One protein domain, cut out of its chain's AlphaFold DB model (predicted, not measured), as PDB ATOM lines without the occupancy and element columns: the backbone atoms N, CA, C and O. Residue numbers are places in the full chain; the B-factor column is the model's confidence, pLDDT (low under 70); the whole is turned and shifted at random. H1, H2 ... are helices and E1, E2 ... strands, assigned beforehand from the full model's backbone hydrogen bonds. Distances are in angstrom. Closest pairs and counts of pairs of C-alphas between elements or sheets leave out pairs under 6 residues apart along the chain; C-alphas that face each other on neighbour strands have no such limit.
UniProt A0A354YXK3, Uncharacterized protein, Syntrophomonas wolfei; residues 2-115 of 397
ATOM      1  N   PHE A   2      38.991  -2.835  43.796       63.25
ATOM      2  CA  PHE A   2      40.328  -2.999  43.174       63.25
ATOM      3  C   PHE A   2      40.527  -2.280  41.835       63.25
ATOM      4  O   PHE A   2      41.656  -2.064  41.402       63.25
ATOM      5  N   PHE A   3      39.436  -1.867  41.195       62.19
ATOM      6  CA  PHE A   3      39.448  -1.202  39.891       62.19
ATOM      7  C   PHE A   3      40.146   0.165  39.917       62.19
ATOM      8  O   PHE A   3      40.689   0.585  38.899       62.19
ATOM      9  N   THR A   4      40.244   0.805  41.092       65.31
ATOM     10  CA  THR A   4      41.023   2.040  41.273       65.31
ATOM     11  C   THR A   4      42.522   1.819  41.087       65.31
ATOM     12  O   THR A   4      43.214   2.736  40.669       65.31
ATOM     13  N   PHE A   5      43.043   0.617  41.361       75.62
ATOM     14  CA  PHE A   5      44.445   0.283  41.070       75.62
ATOM     15  C   PHE A   5      44.676  -0.025  39.589       75.62
ATOM     16  O   PHE A   5      45.810   0.026  39.123       75.62
ATOM     17  N   LEU A   6      43.609  -0.360  38.858       78.75
ATOM     18  CA  LEU A   6      43.663  -0.735  37.448       78.75
ATOM     19  C   LEU A   6      43.292   0.418  36.507       78.75
ATOM     20  O   LEU A   6      43.419   0.246  35.299       78.75
ATOM     21  N   ASN A   7      42.854   1.566  37.042       79.12
ATOM     22  CA  ASN A   7      42.308   2.696  36.283       79.12
ATOM     23  C   ASN A   7      41.194   2.273  35.305       79.12
ATOM     24  O   ASN A   7      41.165   2.724  34.163       79.12
ATOM     25  N   LYS A   8      40.296   1.384  35.748       79.12
ATOM     26  CA  LYS A   8      39.157   0.887  34.955       79.12
ATOM     27  C   LYS A   8      37.840   1.336  35.577       79.12
ATOM     28  O   LYS A   8      37.709   1.313  36.802       79.12
ATOM     29  N   GLU A   9      36.867   1.699  34.742       74.69
ATOM     30  CA  GLU A   9      35.530   2.099  35.204       74.69
ATOM     31  C   GLU A   9      34.726   0.891  35.696       74.69
ATOM     32  O   GLU A   9      34.138   0.918  36.779       74.69
ATOM     33  N   LYS A  10      34.747  -0.199  34.921       78.75
ATOM     34  CA  LYS A  10      34.158  -1.493  35.275       78.75
ATOM     35  C   LYS A  10      35.152  -2.586  34.927       78.75
ATOM     36  O   LYS A  10      35.526  -2.717  33.774       78.75
ATOM     37  N   ALA A  11      35.569  -3.369  35.913       83.75
ATOM     38  CA  ALA A  11      36.428  -4.525  35.676       83.75
ATOM     39  C   ALA A  11      35.704  -5.809  36.101       83.75
ATOM     40  O   ALA A  11      36.186  -6.577  36.920       83.75
ATOM     41  N   ASP A  12      34.496  -5.984  35.564       87.56
ATOM     42  CA  ASP A  12      33.692  -7.203  35.679       87.56
ATOM     43  C   ASP A  12      34.053  -8.231  34.595       87.56
ATOM     44  O   ASP A  12      33.753  -9.406  34.751       87.56
ATOM     45  N   SER A  13      34.712  -7.828  33.505       89.75
ATOM     46  CA  SER A  13      35.052  -8.716  32.388       89.75
ATOM     47  C   SER A  13      36.492  -9.217  32.463       89.75
ATOM     48  O   SER A  13      37.420  -8.420  32.599       89.75
ATOM     49  N   LEU A  14      36.700 -10.524  32.286       90.56
ATOM     50  CA  LEU A  14      38.037 -11.121  32.203       90.56
ATOM     51  C   LEU A  14      38.490 -11.284  30.753       90.56
ATOM     52  O   LEU A  14      37.722 -11.718  29.898       90.56
ATOM     53  N   ASP A  15      39.756 -10.971  30.491       90.31
ATOM     54  CA  ASP A  15      40.425 -11.328  29.241       90.31
ATOM     55  C   ASP A  15      40.989 -12.757  29.311       90.31
ATOM     56  O   ASP A  15      41.374 -13.260  30.369       90.31
ATOM     57  N   ILE A  16      41.095 -13.408  28.155       89.50
ATOM     58  CA  ILE A  16      41.608 -14.772  27.995       89.50
ATOM     59  C   ILE A  16      43.026 -14.887  28.566       89.50
ATOM     60  O   ILE A  16      43.374 -15.906  29.165       89.50
ATOM     61  N   SER A  17      43.850 -13.840  28.437       92.00
ATOM     62  CA  SER A  17      45.205 -13.848  28.997       92.00
ATOM     63  C   SER A  17      45.216 -14.056  30.517       92.00
ATOM     64  O   SER A  17      46.119 -14.722  31.030       92.00
ATOM     65  N   ALA A  18      44.219 -13.529  31.238       91.69
ATOM     66  CA  ALA A  18      44.087 -13.717  32.679       91.69
ATOM     67  C   ALA A  18      43.808 -15.186  33.018       91.69
ATOM     68  O   ALA A  18      44.485 -15.748  33.876       91.69
ATOM     69  N   LEU A  19      42.886 -15.813  32.284       91.25
ATOM     70  CA  LEU A  19      42.483 -17.208  32.482       91.25
ATOM     71  C   LEU A  19      43.609 -18.200  32.142       91.25
ATOM     72  O   LEU A  19      43.758 -19.233  32.786       91.25
ATOM     73  N   ILE A  20      44.446 -17.875  31.151       91.00
ATOM     74  CA  ILE A  20      45.597 -18.708  30.774       91.00
ATOM     75  C   ILE A  20      46.702 -18.661  31.840       91.00
ATOM     76  O   ILE A  20      47.352 -19.676  32.100       91.00
ATOM     77  N   LYS A  21      46.968 -17.482  32.417       91.56
ATOM     78  CA  LYS A  21      48.146 -17.258  33.269       91.56
ATOM     79  C   LYS A  21      47.886 -17.476  34.761       91.56
ATOM     80  O   LYS A  21      48.821 -17.860  35.460       91.56
ATOM     81  N   TYR A  22      46.671 -17.217  35.241       93.19
ATOM     82  CA  TYR A  22      46.326 -17.227  36.665       93.19
ATOM     83  C   TYR A  22      45.233 -18.244  36.974       93.19
ATOM     84  O   TYR A  22      44.289 -18.408  36.201       93.19
ATOM     85  N   SER A  23      45.358 -18.907  38.122       93.38
ATOM     86  CA  SER A  23      44.362 -19.858  38.628       93.38
ATOM     87  C   SER A  23      43.038 -19.166  38.984       93.38
ATOM     88  O   SER A  23      43.042 -17.981  39.345       93.38
ATOM     89  N   PRO A  24      41.903 -19.893  38.983       93.88
ATOM     90  CA  PRO A  24      40.635 -19.346  39.449       93.88
ATOM     91  C   PRO A  24      40.724 -18.766  40.856       93.88
ATOM     92  O   PRO A  24      40.206 -17.685  41.104       93.88
ATOM     93  N   ARG A  25      41.450 -19.424  41.767       92.06
ATOM     94  CA  ARG A  25      41.622 -18.956  43.151       92.06
ATOM     95  C   ARG A  25      42.319 -17.597  43.229       92.06
ATOM     96  O   ARG A  25      41.896 -16.742  44.002       92.06
ATOM     97  N   GLU A  26      43.364 -17.384  42.430       92.19
ATOM     98  CA  GLU A  26      44.080 -16.101  42.380       92.19
ATOM     99  C   GLU A  26      43.206 -14.971  41.836       92.19
ATOM    100  O   GLU A  26      43.307 -13.838  42.304       92.19
ATOM    101  N   VAL A  27      42.347 -15.267  40.858       93.50
ATOM    102  CA  VAL A  27      41.445 -14.274  40.270       93.50
ATOM    103  C   VAL A  27      40.267 -13.996  41.201       93.50
ATOM    104  O   VAL A  27      40.028 -12.839  41.542       93.50
ATOM    105  N   LEU A  28      39.573 -15.038  41.666       93.25
ATOM    106  CA  LEU A  28      38.371 -14.948  42.502       93.25
ATOM    107  C   LEU A  28      38.620 -14.259  43.842       93.25
ATOM    108  O   LEU A  28      37.706 -13.638  44.382       93.25
ATOM    109  N   TYR A  29      39.864 -14.260  44.329       91.75
ATOM    110  CA  TYR A  29      40.283 -13.445  45.467       91.75
ATOM    111  C   TYR A  29      39.843 -11.973  45.348       91.75
ATOM    112  O   TYR A  29      39.487 -11.343  46.342       91.75
ATOM    113  N   TYR A  30      39.794 -11.405  44.142       91.44
ATOM    114  CA  TYR A  30      39.400 -10.008  43.937       91.44
ATOM    115  C   TYR A  30      37.886  -9.800  43.747       91.44
ATOM    116  O   TYR A  30      37.439  -8.652  43.715       91.44
ATOM    117  N   TYR A  31      37.098 -10.876  43.659       91.75
ATOM    118  CA  TYR A  31      35.695 -10.860  43.223       91.75
ATOM    119  C   TYR A  31      34.698 -11.391  44.263       91.75
ATOM    120  O   TYR A  31      33.625 -11.890  43.910       91.75
ATOM    121  N   TYR A  32      35.016 -11.241  45.547       91.56
ATOM    122  CA  TYR A  32      34.080 -11.568  46.623       91.56
ATOM    123  C   TYR A  32      32.816 -10.705  46.529       91.56
ATOM    124  O   TYR A  32      32.930  -9.487  46.369       91.56
ATOM    125  N   ASP A  33      31.647 -11.340  46.656       92.25
ATOM    126  CA  ASP A  33      30.321 -10.704  46.585       92.25
ATOM    127  C   ASP A  33      30.150  -9.824  45.332       92.25
ATOM    128  O   ASP A  33      29.763  -8.656  45.385       92.25
ATOM    129  N   SER A  34      30.544 -10.355  44.173       91.75
ATOM    130  CA  SER A  34      30.574  -9.593  42.921       91.75
ATOM    131  C   SER A  34      30.223 -10.448  41.704       91.75
ATOM    132  O   SER A  34      29.882 -11.622  41.834       91.75
ATOM    133  N   ALA A  35      30.259  -9.853  40.512       92.31
ATOM    134  CA  ALA A  35      29.979 -10.538  39.258       92.31
ATOM    135  C   ALA A  35      31.189 -10.500  38.319       92.31
ATOM    136  O   ALA A  35      31.863  -9.474  38.205       92.31
ATOM    137  N   ILE A  36      31.409 -11.611  37.623       93.38
ATOM    138  CA  ILE A  36      32.418 -11.795  36.590       93.38
ATOM    139  C   ILE A  36      31.723 -12.165  35.282       93.38
ATOM    140  O   ILE A  36      30.813 -12.993  35.253       93.38
ATOM    141  N   ARG A  37      32.184 -11.568  34.190       92.31
ATOM    142  CA  ARG A  37      31.778 -11.850  32.819       92.31
ATOM    143  C   ARG A  37      32.943 -12.461  32.065       92.31
ATOM    144  O   ARG A  37      34.058 -11.931  32.077       92.31
ATOM    145  N   ILE A  38      32.673 -13.573  31.403       92.12
ATOM    146  CA  ILE A  38      33.650 -14.309  30.616       92.12
ATOM    147  C   ILE A  38      33.174 -14.311  29.165       92.12
ATOM    148  O   ILE A  38      32.064 -14.770  28.891       92.12
ATOM    149  N   PRO A  39      33.982 -13.812  28.218       90.44
ATOM    150  CA  PRO A  39      33.670 -13.955  26.806       90.44
ATOM    151  C   PRO A  39      33.552 -15.435  26.442       90.44
ATOM    152  O   PRO A  39      34.423 -16.234  26.797       90.44
ATOM    153  N   TRP A  40      32.512 -15.803  25.698       88.75
ATOM    154  CA  TRP A  40      32.293 -17.178  25.247       88.75
ATOM    155  C   TRP A  40      33.496 -17.732  24.462       88.75
ATOM    156  O   TRP A  40      33.918 -18.868  24.686       88.75
ATOM    157  N   GLU A  41      34.128 -16.896  23.630       87.06
ATOM    158  CA  GLU A  41      35.370 -17.236  22.918       87.06
ATOM    159  C   GLU A  41      36.503 -17.628  23.879       87.06
ATOM    160  O   GLU A  41      37.331 -18.487  23.573       87.06
ATOM    161  N   GLY A  42      36.534 -17.018  25.068       86.56
ATOM    162  CA  GLY A  42      37.499 -17.329  26.114       86.56
ATOM    163  C   GLY A  42      37.307 -18.717  26.703       86.56
ATOM    164  O   GLY A  42      38.289 -19.446  26.845       86.56
ATOM    165  N   TYR A  43      36.061 -19.113  26.979       89.38
ATOM    166  CA  TYR A  43      35.745 -20.478  27.405       89.38
ATOM    167  C   TYR A  43      36.167 -21.504  26.344       89.38
ATOM    168  O   TYR A  43      36.891 -22.452  26.656       89.38
ATOM    169  N   TRP A  44      35.800 -21.283  25.077       88.75
ATOM    170  CA  TRP A  44      36.160 -22.202  23.994       88.75
ATOM    171  C   TRP A  44      37.662 -22.357  23.823       88.75
ATOM    172  O   TRP A  44      38.167 -23.473  23.723       88.75
ATOM    173  N   LYS A  45      38.399 -21.248  23.874       89.44
ATOM    174  CA  LYS A  45      39.855 -21.279  23.769       89.44
ATOM    175  C   LYS A  45      40.506 -22.025  24.935       89.44
ATOM    176  O   LYS A  45      41.495 -22.721  24.729       89.44
ATOM    177  N   ILE A  46      39.956 -21.930  26.147       89.88
ATOM    178  CA  ILE A  46      40.405 -22.729  27.301       89.88
ATOM    179  C   ILE A  46      40.151 -24.216  27.056       89.88
ATOM    180  O   ILE A  46      41.058 -25.020  27.270       89.88
ATOM    181  N   LYS A  47      38.962 -24.575  26.554       89.69
ATOM    182  CA  LYS A  47      38.596 -25.958  26.217       89.69
ATOM    183  C   LYS A  47      39.535 -26.550  25.160       89.69
ATOM    184  O   LYS A  47      40.072 -27.642  25.351       89.69
ATOM    185  N   GLU A  48      39.820 -25.802  24.094       90.06
ATOM    186  CA  GLU A  48      40.782 -26.186  23.052       90.06
ATOM    187  C   GLU A  48      42.201 -26.362  23.605       90.06
ATOM    188  O   GLU A  48      42.855 -27.375  23.344       90.06
ATOM    189  N   LEU A  49      42.687 -25.401  24.398       88.31
ATOM    190  CA  LEU A  49      44.026 -25.458  24.988       88.31
ATOM    191  C   LEU A  49      44.172 -26.629  25.966       88.31
ATOM    192  O   LEU A  49      45.221 -27.280  25.976       88.31
ATOM    193  N   ALA A  50      43.138 -26.921  26.757       86.56
ATOM    194  CA  ALA A  50      43.107 -28.065  27.662       86.56
ATOM    195  C   ALA A  50      43.171 -29.399  26.899       86.56
ATOM    196  O   ALA A  50      43.905 -30.298  27.314       86.56
ATOM    197  N   ALA A  51      42.468 -29.510  25.768       86.06
ATOM    198  CA  ALA A  51      42.469 -30.703  24.921       86.06
ATOM    199  C   ALA A  51      43.789 -30.896  24.147       86.06
ATOM    200  O   ALA A  51      44.278 -32.017  24.015       86.06
ATOM    201  N   ALA A  52      44.394 -29.810  23.655       81.44
ATOM    202  CA  ALA A  52      45.611 -29.850  22.841       81.44
ATOM    203  C   ALA A  52      46.885 -30.171  23.642       81.44
ATOM    204  O   ALA A  52      47.903 -30.573  23.074       81.44
ATOM    205  N   SER A  53      46.864 -29.988  24.962       66.25
ATOM    206  CA  SER A  53      48.047 -30.140  25.798       66.25
ATOM    207  C   SER A  53      47.915 -31.330  26.749       66.25
ATOM    208  O   SER A  53      47.300 -31.263  27.809       66.25
ATOM    209  N   GLY A  54      48.628 -32.422  26.438       61.56
ATOM    210  CA  GLY A  54      48.768 -33.574  27.347       61.56
ATOM    211  C   GLY A  54      49.336 -33.209  28.735       61.56
ATOM    212  O   GLY A  54      49.224 -33.984  29.682       61.56
ATOM    213  N   LYS A  55      49.905 -32.001  28.868       59.06
ATOM    214  CA  LYS A  55      50.323 -31.334  30.110       59.06
ATOM    215  C   LYS A  55      49.875 -29.859  30.137       59.06
ATOM    216  O   LYS A  55      50.726 -28.984  30.274       59.06
ATOM    217  N   ALA A  56      48.590 -29.551  29.935       55.12
ATOM    218  CA  ALA A  56      48.109 -28.168  30.085       55.12
ATOM    219  C   ALA A  56      48.602 -27.547  31.400       55.12
ATOM    220  O   ALA A  56      48.642 -28.233  32.426       55.12
ATOM    221  N   ALA A  57      48.986 -26.268  31.358       58.94
ATOM    222  CA  ALA A  57      49.340 -25.502  32.546       58.94
ATOM    223  C   ALA A  57      48.200 -25.589  33.580       58.94
ATOM    224  O   ALA A  57      47.032 -25.505  33.200       58.94
ATOM    225  N   ASN A  58      48.547 -25.750  34.864       79.81
ATOM    226  CA  ASN A  58      47.594 -25.959  35.968       79.81
ATOM    227  C   ASN A  58      46.359 -25.027  35.918       79.81
ATOM    228  O   ASN A  58      45.245 -25.537  36.014       79.81
ATOM    229  N   PRO A  59      46.510 -23.711  35.639       88.88
ATOM    230  CA  PRO A  59      45.381 -22.781  35.631       88.88
ATOM    231  C   PRO A  59      44.270 -23.110  34.628       88.88
ATOM    232  O   PRO A  59      43.097 -22.994  34.959       88.88
ATOM    233  N   ILE A  60      44.621 -23.544  33.412       91.06
ATOM    234  CA  ILE A  60      43.650 -23.799  32.333       91.06
ATOM    235  C   ILE A  60      42.713 -24.950  32.723       91.06
ATOM    236  O   ILE A  60      41.512 -24.879  32.482       91.06
ATOM    237  N   LYS A  61      43.259 -25.998  33.356       89.38
ATOM    238  CA  LYS A  61      42.471 -27.144  33.827       89.38
ATOM    239  C   LYS A  61      41.590 -26.774  35.010       89.38
ATOM    240  O   LYS A  61      40.432 -27.158  35.012       89.38
ATOM    241  N   GLU A  62      42.116 -26.002  35.959       92.38
ATOM    242  CA  GLU A  62      41.346 -25.532  37.117       92.38
ATOM    243  C   GLU A  62      40.162 -24.646  36.691       92.38
ATOM    244  O   GLU A  62      39.074 -24.764  37.243       92.38
ATOM    245  N   TRP A  63      40.340 -23.784  35.681       93.94
ATOM    246  CA  TRP A  63      39.232 -23.009  35.112       93.94
ATOM    247  C   TRP A  63      38.186 -23.892  34.437       93.94
ATOM    248  O   TRP A  63      36.994 -23.671  34.630       93.94
ATOM    249  N   LEU A  64      38.617 -24.891  33.663       92.69
ATOM    250  CA  LEU A  64      37.695 -25.815  33.010       92.69
ATOM    251  C   LEU A  64      36.916 -26.650  34.041       92.69
ATOM    252  O   LEU A  64      35.704 -26.781  33.923       92.69
ATOM    253  N   GLU A  65      37.590 -27.139  35.083       92.75
ATOM    254  CA  GLU A  65      36.976 -27.852  36.208       92.75
ATOM    255  C   GLU A  65      35.947 -26.977  36.936       92.75
ATOM    256  O   GLU A  65      34.819 -27.416  37.153       92.75
ATOM    257  N   LEU A  66      36.279 -25.710  37.211       94.75
ATOM    258  CA  LEU A  66      35.334 -24.753  37.785       94.75
ATOM    259  C   LEU A  66      34.089 -24.589  36.897       94.75
ATOM    260  O   LEU A  66      32.967 -24.645  37.392       94.75
ATOM    261  N   PHE A  67      34.258 -24.379  35.588       94.56
ATOM    262  CA  PHE A  67      33.122 -24.138  34.693       94.56
ATOM    263  C   PHE A  67      32.255 -25.381  34.477       94.56
ATOM    264  O   PHE A  67      31.028 -25.278  34.456       94.56
ATOM    265  N   GLU A  68      32.874 -26.545  34.297       92.75
ATOM    266  CA  GLU A  68      32.173 -27.762  33.889       92.75
ATOM    267  C   GLU A  68      31.670 -28.580  35.081       92.75
ATOM    268  O   GLU A  68      30.598 -29.169  34.985       92.75
ATOM    269  N   GLN A  69      32.396 -28.603  36.203       91.12
ATOM    270  CA  GLN A  69      32.047 -29.432  37.363       91.12
ATOM    271  C   GLN A  69      31.401 -28.621  38.483       91.12
ATOM    272  O   GLN A  69      30.347 -29.010  38.975       91.12
ATOM    273  N   GLU A  70      32.003 -27.497  38.878       91.62
ATOM    274  CA  GLU A  70      31.476 -26.713  40.002       91.62
ATOM    275  C   GLU A  70      30.269 -25.858  39.591       91.62
ATOM    276  O   GLU A  70      29.274 -25.816  40.308       91.62
ATOM    277  N   LEU A  71      30.328 -25.193  38.430       93.38
ATOM    278  CA  LEU A  71      29.219 -24.377  37.915       93.38
ATOM    279  C   LEU A  71      28.236 -25.162  37.037       93.38
ATOM    280  O   LEU A  71      27.157 -24.647  36.739       93.38
ATOM    281  N   ASN A  72      28.605 -26.372  36.598       92.81
ATOM    282  CA  ASN A  72      27.805 -27.219  35.707       92.81
ATOM    283  C   ASN A  72      27.314 -26.481  34.436       92.81
ATOM    284  O   ASN A  72      26.153 -26.579  34.039       92.81
ATOM    285  N   ALA A  73      28.193 -25.688  33.810       91.81
ATOM    286  CA  ALA A  73      27.835 -24.797  32.703       91.81
ATOM    287  C   ALA A  73      28.055 -25.397  31.296       91.81
ATOM    288  O   ALA A  73      27.643 -24.784  30.312       91.81
ATOM    289  N   ASP A  74      28.678 -26.576  31.165       90.00
ATOM    290  CA  ASP A  74      29.121 -27.148  29.873       90.00
ATOM    291  C   ASP A  74      27.993 -27.275  28.829       90.00
ATOM    292  O   ASP A  74      28.127 -26.838  27.679       90.00
ATOM    293  N   ALA A  75      26.844 -27.822  29.239       88.62
ATOM    294  CA  ALA A  75      25.703 -28.031  28.347       88.62
ATOM    295  C   ALA A  75      25.102 -26.704  27.847       88.62
ATOM    296  O   ALA A  75      24.765 -26.567  26.665       88.62
ATOM    297  N   ASP A  76      24.996 -25.709  28.729       89.69
ATOM    298  CA  ASP A  76      24.467 -24.390  28.380       89.69
ATOM    299  C   ASP A  76      25.461 -23.592  27.524       89.69
ATOM    300  O   ASP A  76      25.053 -22.929  26.575       89.69
ATOM    301  N   LEU A  77      26.766 -23.688  27.800       89.19
ATOM    302  CA  LEU A  77      27.826 -23.029  27.025       89.19
ATOM    303  C   LEU A  77      27.956 -23.584  25.608       89.19
ATOM    304  O   LEU A  77      28.207 -22.829  24.663       89.19
ATOM    305  N   SER A  78      27.754 -24.893  25.460       87.00
ATOM    306  CA  SER A  78      27.663 -25.545  24.154       87.00
ATOM    307  C   SER A  78      26.438 -25.037  23.387       87.00
ATOM    308  O   SER A  78      26.557 -24.632  22.235       87.00
ATOM    309  N   SER A  79      25.287 -24.946  24.062       86.44
ATOM    310  CA  SER A  79      24.030 -24.451  23.479       86.44
ATOM    311  C   SER A  79      24.044 -22.949  23.175       86.44
ATOM    312  O   SER A  79      23.298 -22.487  22.310       86.44
ATOM    313  N   LEU A  80      24.871 -22.172  23.886       86.75
ATOM    314  CA  LEU A  80      24.955 -20.727  23.710       86.75
ATOM    315  C   LEU A  80      25.365 -20.394  22.282       86.75
ATOM    316  O   LEU A  80      24.697 -19.580  21.659       86.75
ATOM    317  N   ASN A  81      26.412 -21.030  21.748       81.81
ATOM    318  CA  ASN A  81      26.924 -20.731  20.409       81.81
ATOM    319  C   ASN A  81      25.838 -20.838  19.334       81.81
ATOM    320  O   ASN A  81      25.649 -19.913  18.546       81.81
ATOM    321  N   ASP A  82      25.074 -21.924  19.391       83.44
ATOM    322  CA  ASP A  82      24.083 -22.286  18.382       83.44
ATOM    323  C   ASP A  82      22.839 -21.378  18.416       83.44
ATOM    324  O   ASP A  82      22.075 -21.329  17.454       83.44
ATOM    325  N   ASN A  83      22.614 -20.647  19.514       84.31
ATOM    326  CA  ASN A  83      21.418 -19.829  19.690       84.31
ATOM    327  C   ASN A  83      21.639 -18.358  19.306       84.31
ATOM    328  O   ASN A  83      22.231 -17.588  20.058       84.31
ATOM    329  N   GLU A  84      21.095 -17.928  18.170       84.56
ATOM    330  CA  GLU A  84      21.202 -16.542  17.679       84.56
ATOM    331  C   GLU A  84      20.472 -15.498  18.549       84.56
ATOM    332  O   GLU A  84      20.717 -14.303  18.414       84.56
ATOM    333  N   PHE A  85      19.579 -15.917  19.451       84.94
ATOM    334  CA  PHE A  85      18.679 -15.015  20.183       84.94
ATOM    335  C   PHE A  85      19.128 -14.697  21.619       84.94
ATOM    336  O   PHE A  85      18.514 -13.849  22.288       84.94
ATOM    337  N   ILE A  86      20.177 -15.376  22.094       86.25
ATOM    338  CA  ILE A  86      20.756 -15.216  23.430       86.25
ATOM    339  C   ILE A  86      22.176 -14.663  23.300       86.25
ATOM    340  O   ILE A  86      23.063 -15.315  22.751       86.25
ATOM    341  N   ASP A  87      22.388 -13.483  23.878       87.50
ATOM    342  CA  ASP A  87      23.696 -12.825  23.917       87.50
ATOM    343  C   ASP A  87      24.512 -13.186  25.165       87.50
ATOM    344  O   ASP A  87      25.738 -13.096  25.143       87.50
ATOM    345  N   SER A  88      23.844 -13.575  26.254       89.69
ATOM    346  CA  SER A  88      24.480 -13.883  27.536       89.69
ATOM    347  C   SER A  88      23.718 -14.939  28.325       89.69
ATOM    348  O   SER A  88      22.486 -14.903  28.346       89.69
ATOM    349  N   ILE A  89      24.433 -15.791  29.057       92.00
ATOM    350  CA  ILE A  89      23.866 -16.747  30.022       92.00
ATOM    351  C   ILE A  89      24.407 -16.499  31.432       92.00
ATOM    352  O   ILE A  89      25.503 -15.965  31.609       92.00
ATOM    353  N   GLY A  90      23.632 -16.914  32.432       91.06
ATOM    354  CA  GLY A  90      23.916 -16.736  33.855       91.06
ATOM    355  C   GLY A  90      22.809 -15.951  34.579       91.06
ATOM    356  O   GLY A  90      21.794 -15.623  33.963       91.06
ATOM    357  N   PRO A  91      22.995 -15.634  35.870       94.69
ATOM    358  CA  PRO A  91      24.174 -15.955  36.674       94.69
ATOM    359  C   PRO A  91      24.325 -17.452  36.988       94.69
ATOM    360  O   PRO A  91      23.348 -18.160  37.231       94.69
ATOM    361  N   TYR A  92      25.575 -17.911  37.019       96.12
ATOM    362  CA  TYR A  92      26.005 -19.121  37.723       96.12
ATOM    363  C   TYR A  92      26.631 -18.706  39.055       96.12
ATOM    364  O   TYR A  92      27.332 -17.695  39.113       96.12
ATOM    365  N   TYR A  93      26.385 -19.456  40.126       95.00
ATOM    366  CA  TYR A  93      26.753 -19.041  41.479       95.00
ATOM    367  C   TYR A  93      27.947 -19.836  42.003       95.00
ATOM    368  O   TYR A  93      27.861 -21.039  42.215       95.00
ATOM    369  N   TYR A  94      29.051 -19.140  42.270       95.19
ATOM    370  CA  TYR A  94      30.188 -19.669  43.015       95.19
ATOM    371  C   TYR A  94      30.069 -19.264  44.486       95.19
ATOM    372  O   TYR A  94      30.480 -18.173  44.896       95.19
ATOM    373  N   LEU A  95      29.480 -20.154  45.284       93.12
ATOM    374  CA  LEU A  95      29.143 -19.897  46.686       93.12
ATOM    375  C   LEU A  95      30.347 -19.587  47.599       93.12
ATOM    376  O   LEU A  95      30.214 -18.675  48.414       93.12
ATOM    377  N   PRO A  96      31.538 -20.217  47.464       92.25
ATOM    378  CA  PRO A  96      32.660 -19.949  48.374       92.25
ATOM    379  C   PRO A  96      33.144 -18.491  48.409       92.25
ATOM    380  O   PRO A  96      33.726 -18.068  49.409       92.25
ATOM    381  N   GLY A  97      32.923 -17.731  47.330       91.19
ATOM    382  CA  GLY A  97      33.219 -16.296  47.232       91.19
ATOM    383  C   GLY A  97      31.978 -15.414  47.052       91.19
ATOM    384  O   GLY A  97      32.123 -14.209  46.854       91.19
ATOM    385  N   ASN A  98      30.772 -15.987  47.086       93.94
ATOM    386  CA  ASN A  98      29.532 -15.340  46.640       93.94
ATOM    387  C   ASN A  98      29.691 -14.631  45.275       93.94
ATOM    388  O   ASN A  98      29.274 -13.487  45.086       93.94
ATOM    389  N   THR A  99      30.383 -15.277  44.334       94.56
ATOM    390  CA  THR A  99      30.720 -14.688  43.032       94.56
ATOM    391  C   THR A  99      29.759 -15.197  41.965       94.56
ATOM    392  O   THR A  99      29.521 -16.397  41.852       94.56
ATOM    393  N   ARG A 100      29.218 -14.292  41.149       94.94
ATOM    394  CA  ARG A 100      28.319 -14.629  40.039       94.94
ATOM    395  C   ARG A 100      29.077 -14.657  38.722       94.94
ATOM    396  O   ARG A 100      29.779 -13.705  38.403       94.94
ATOM    397  N   PHE A 101      28.898 -15.709  37.940       95.50
ATOM    398  CA  PHE A 101      29.491 -15.860  36.618       95.50
ATOM    399  C   PHE A 101      28.451 -15.663  35.525       95.50
ATOM    400  O   PHE A 101      27.357 -16.223  35.573       95.50
ATOM    401  N   TYR A 102      28.830 -14.893  34.519       94.19
ATOM    402  CA  TYR A 102      28.082 -14.681  33.293       94.19
ATOM    403  C   TYR A 102      28.975 -15.017  32.106       94.19
ATOM    404  O   TYR A 102      30.177 -14.732  32.132       94.19
ATOM    405  N   PHE A 103      28.385 -15.570  31.055       93.00
ATOM    406  CA  PHE A 103      29.086 -15.819  29.803       93.00
ATOM    407  C   PHE A 103      28.416 -15.048  28.683       93.00
ATOM    408  O   PHE A 103      27.231 -15.247  28.426       93.00
ATOM    409  N   ASP A 104      29.183 -14.177  28.031       90.81
ATOM    410  CA  ASP A 104      28.686 -13.229  27.037       90.81
ATOM    411  C   ASP A 104      29.279 -13.565  25.656       90.81
ATOM    412  O   ASP A 104      30.478 -13.824  25.530       90.81
ATOM    413  N   LYS A 105      28.458 -13.527  24.601       87.62
ATOM    414  CA  LYS A 105      28.921 -13.606  23.203       87.62
ATOM    415  C   LYS A 105      29.572 -12.308  22.742       87.62
ATOM    416  O   LYS A 105      30.525 -12.324  21.972       87.62
ATOM    417  N   ASN A 106      29.027 -11.182  23.197       77.81
ATOM    418  CA  ASN A 106      29.420  -9.869  22.713       77.81
ATOM    419  C   ASN A 106      30.717  -9.403  23.375       77.81
ATOM    420  O   ASN A 106      30.841  -9.349  24.599       77.81
ATOM    421  N   PHE A 107      31.671  -9.021  22.532       65.62
ATOM    422  CA  PHE A 107      32.963  -8.509  22.951       65.62
ATOM    423  C   PHE A 107      32.807  -7.120  23.593       65.62
ATOM    424  O   PHE A 107      32.272  -6.189  22.985       65.62
ATOM    425  N   ARG A 108      33.256  -6.977  24.844       71.38
ATOM    426  CA  ARG A 108      33.296  -5.684  25.543       71.38
ATOM    427  C   ARG A 108      34.532  -4.885  25.144       71.38
ATOM    428  O   ARG A 108      35.472  -5.414  24.563       71.38
ATOM    429  N   ASN A 109      34.537  -3.597  25.480       75.00
ATOM    430  CA  ASN A 109      35.690  -2.729  25.271       75.00
ATOM    431  C   ASN A 109      36.961  -3.360  25.893       75.00
ATOM    432  O   ASN A 109      36.985  -3.554  27.112       75.00
ATOM    433  N   PRO A 110      38.026  -3.651  25.109       77.50
ATOM    434  CA  PRO A 110      39.256  -4.262  25.624       77.50
ATOM    435  C   PRO A 110      39.875  -3.483  26.785       77.50
ATOM    436  O   PRO A 110      40.521  -4.059  27.658       77.50
ATOM    437  N   VAL A 111      39.677  -2.162  26.794       79.38
ATOM    438  CA  VAL A 111      40.217  -1.256  27.813       79.38
ATOM    439  C   VAL A 111      39.651  -1.563  29.199       79.38
ATOM    440  O   VAL A 111      40.359  -1.382  30.186       79.38
ATOM    441  N   ASP A 112      38.437  -2.101  29.288       81.62
ATOM    442  CA  ASP A 112      37.765  -2.422  30.552       81.62
ATOM    443  C   ASP A 112      37.993  -3.876  30.996       81.62
ATOM    444  O   ASP A 112      37.789  -4.225  32.158       81.62
ATOM    445  N   MET A 113      38.517  -4.732  30.113       88.00
ATOM    446  CA  MET A 113      38.785  -6.136  30.430       88.00
ATOM    447  C   MET A 113      40.012  -6.287  31.329       88.00
ATOM    448  O   MET A 113      41.038  -5.633  31.127       88.00
ATOM    449  N   VAL A 114      39.936  -7.160  32.329       90.44
ATOM    450  CA  VAL A 114      41.055  -7.463  33.224       90.44
ATOM    451  C   VAL A 114      41.981  -8.468  32.549       90.44
ATOM    452  O   VAL A 114      41.636  -9.637  32.389       90.44
ATOM    453  N   SER A 115      43.166  -7.997  32.166       91.94
ATOM    454  CA  SER A 115      44.206  -8.800  31.526       91.94
ATOM    455  C   SER A 115      45.181  -9.409  32.531       91.94
ATOM    456  O   SER A 115      45.219  -9.073  33.721       91.94
TER     457      SER A 115
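This is residues 2 to 115 of the 397 residues of an uncharacterized protein of Syntrophomonas wolfei (UniProt A0A354YXK3). Look first for a small, strongly twisted wall of three strands, E1, E3 and E2, with a cluster of crossed helices built round H5 to one side of it and H6 near one end of the strands. H1 lies off by itself, farthest from the mean of the C-alphas. The 114 printed residues hold six named helices and three named strands, in the order H1 H2 H3 E1 H4 H5 H6 E2 E3. The sheet runs E1 E3 E2 and is mixed, as is the class, helices and strands. The whole is compact, with a radius of gyration of the C-alphas of 13.5 A and spans of 37 by 36 by 27 A.

Start at E3, residues 99 to 104, the inner strand. E1, residues 35 to 39, is its parallel neighbour at 27 degrees; look for N 36 and O 100, 2.8 A apart and within hydrogen-bond range. E2, residues 88 to 94, is its antiparallel neighbour at 160 degrees, with N 92 and O 101 at 2.8 A, and the two form a hairpin. The sheet is strongly twisted, but only just, with C-alphas up to 4.0 A off its best plane. H4, residues 40 to 52, only grazes the sheet with residues 40 to 43. H5, residues 58 to 70, only grazes it with residues 66 to 70, and H6, residues 74 to 82, with residues 76 to 80. H5 is the hub. With residues 60 to 64 alone it touches H4, closest at the C-alphas of Ile 46 and Ile 60, 6.1 A, at a steep tilt of 62 degrees, opposite ways. It touches H2, residues 16 to 21, at Ile 20 and Ile 60, C-alphas 5.7 A apart, and H3, residues 24 to 28, at Pro 24 and Trp 63, C-alphas 5.8 A apart. H1, residues 3 to 6, is apart from the other named elements. Every O i to N i+4 pair is within hydrogen-bond range in H2, H3, H4 and H5, and 3 of 5 are in H6; H1 is too short for one.

Find C-alpha 3 at (39.448, -1.202, 39.891), where H1 begins. H4 starts at C-alpha 40, (32.293, -17.178, 25.247), and is 18.5 A long; H5 is 16.6 A and H6 13.5 A. E2 is 17.5 A long, E1 13.4 A, and E3 16.2 A, ending at C-alpha 104, (28.686, -13.229, 27.037).

The C-alphas of Thr 4 and Gly 54, the two farthest apart, are 39.0 A from each other. The printed part has no cut, and none of its links between elements is long. Its mean pLDDT is 86.8; look for values under 70 at residues 2 to 4, 53 to 57 and 107.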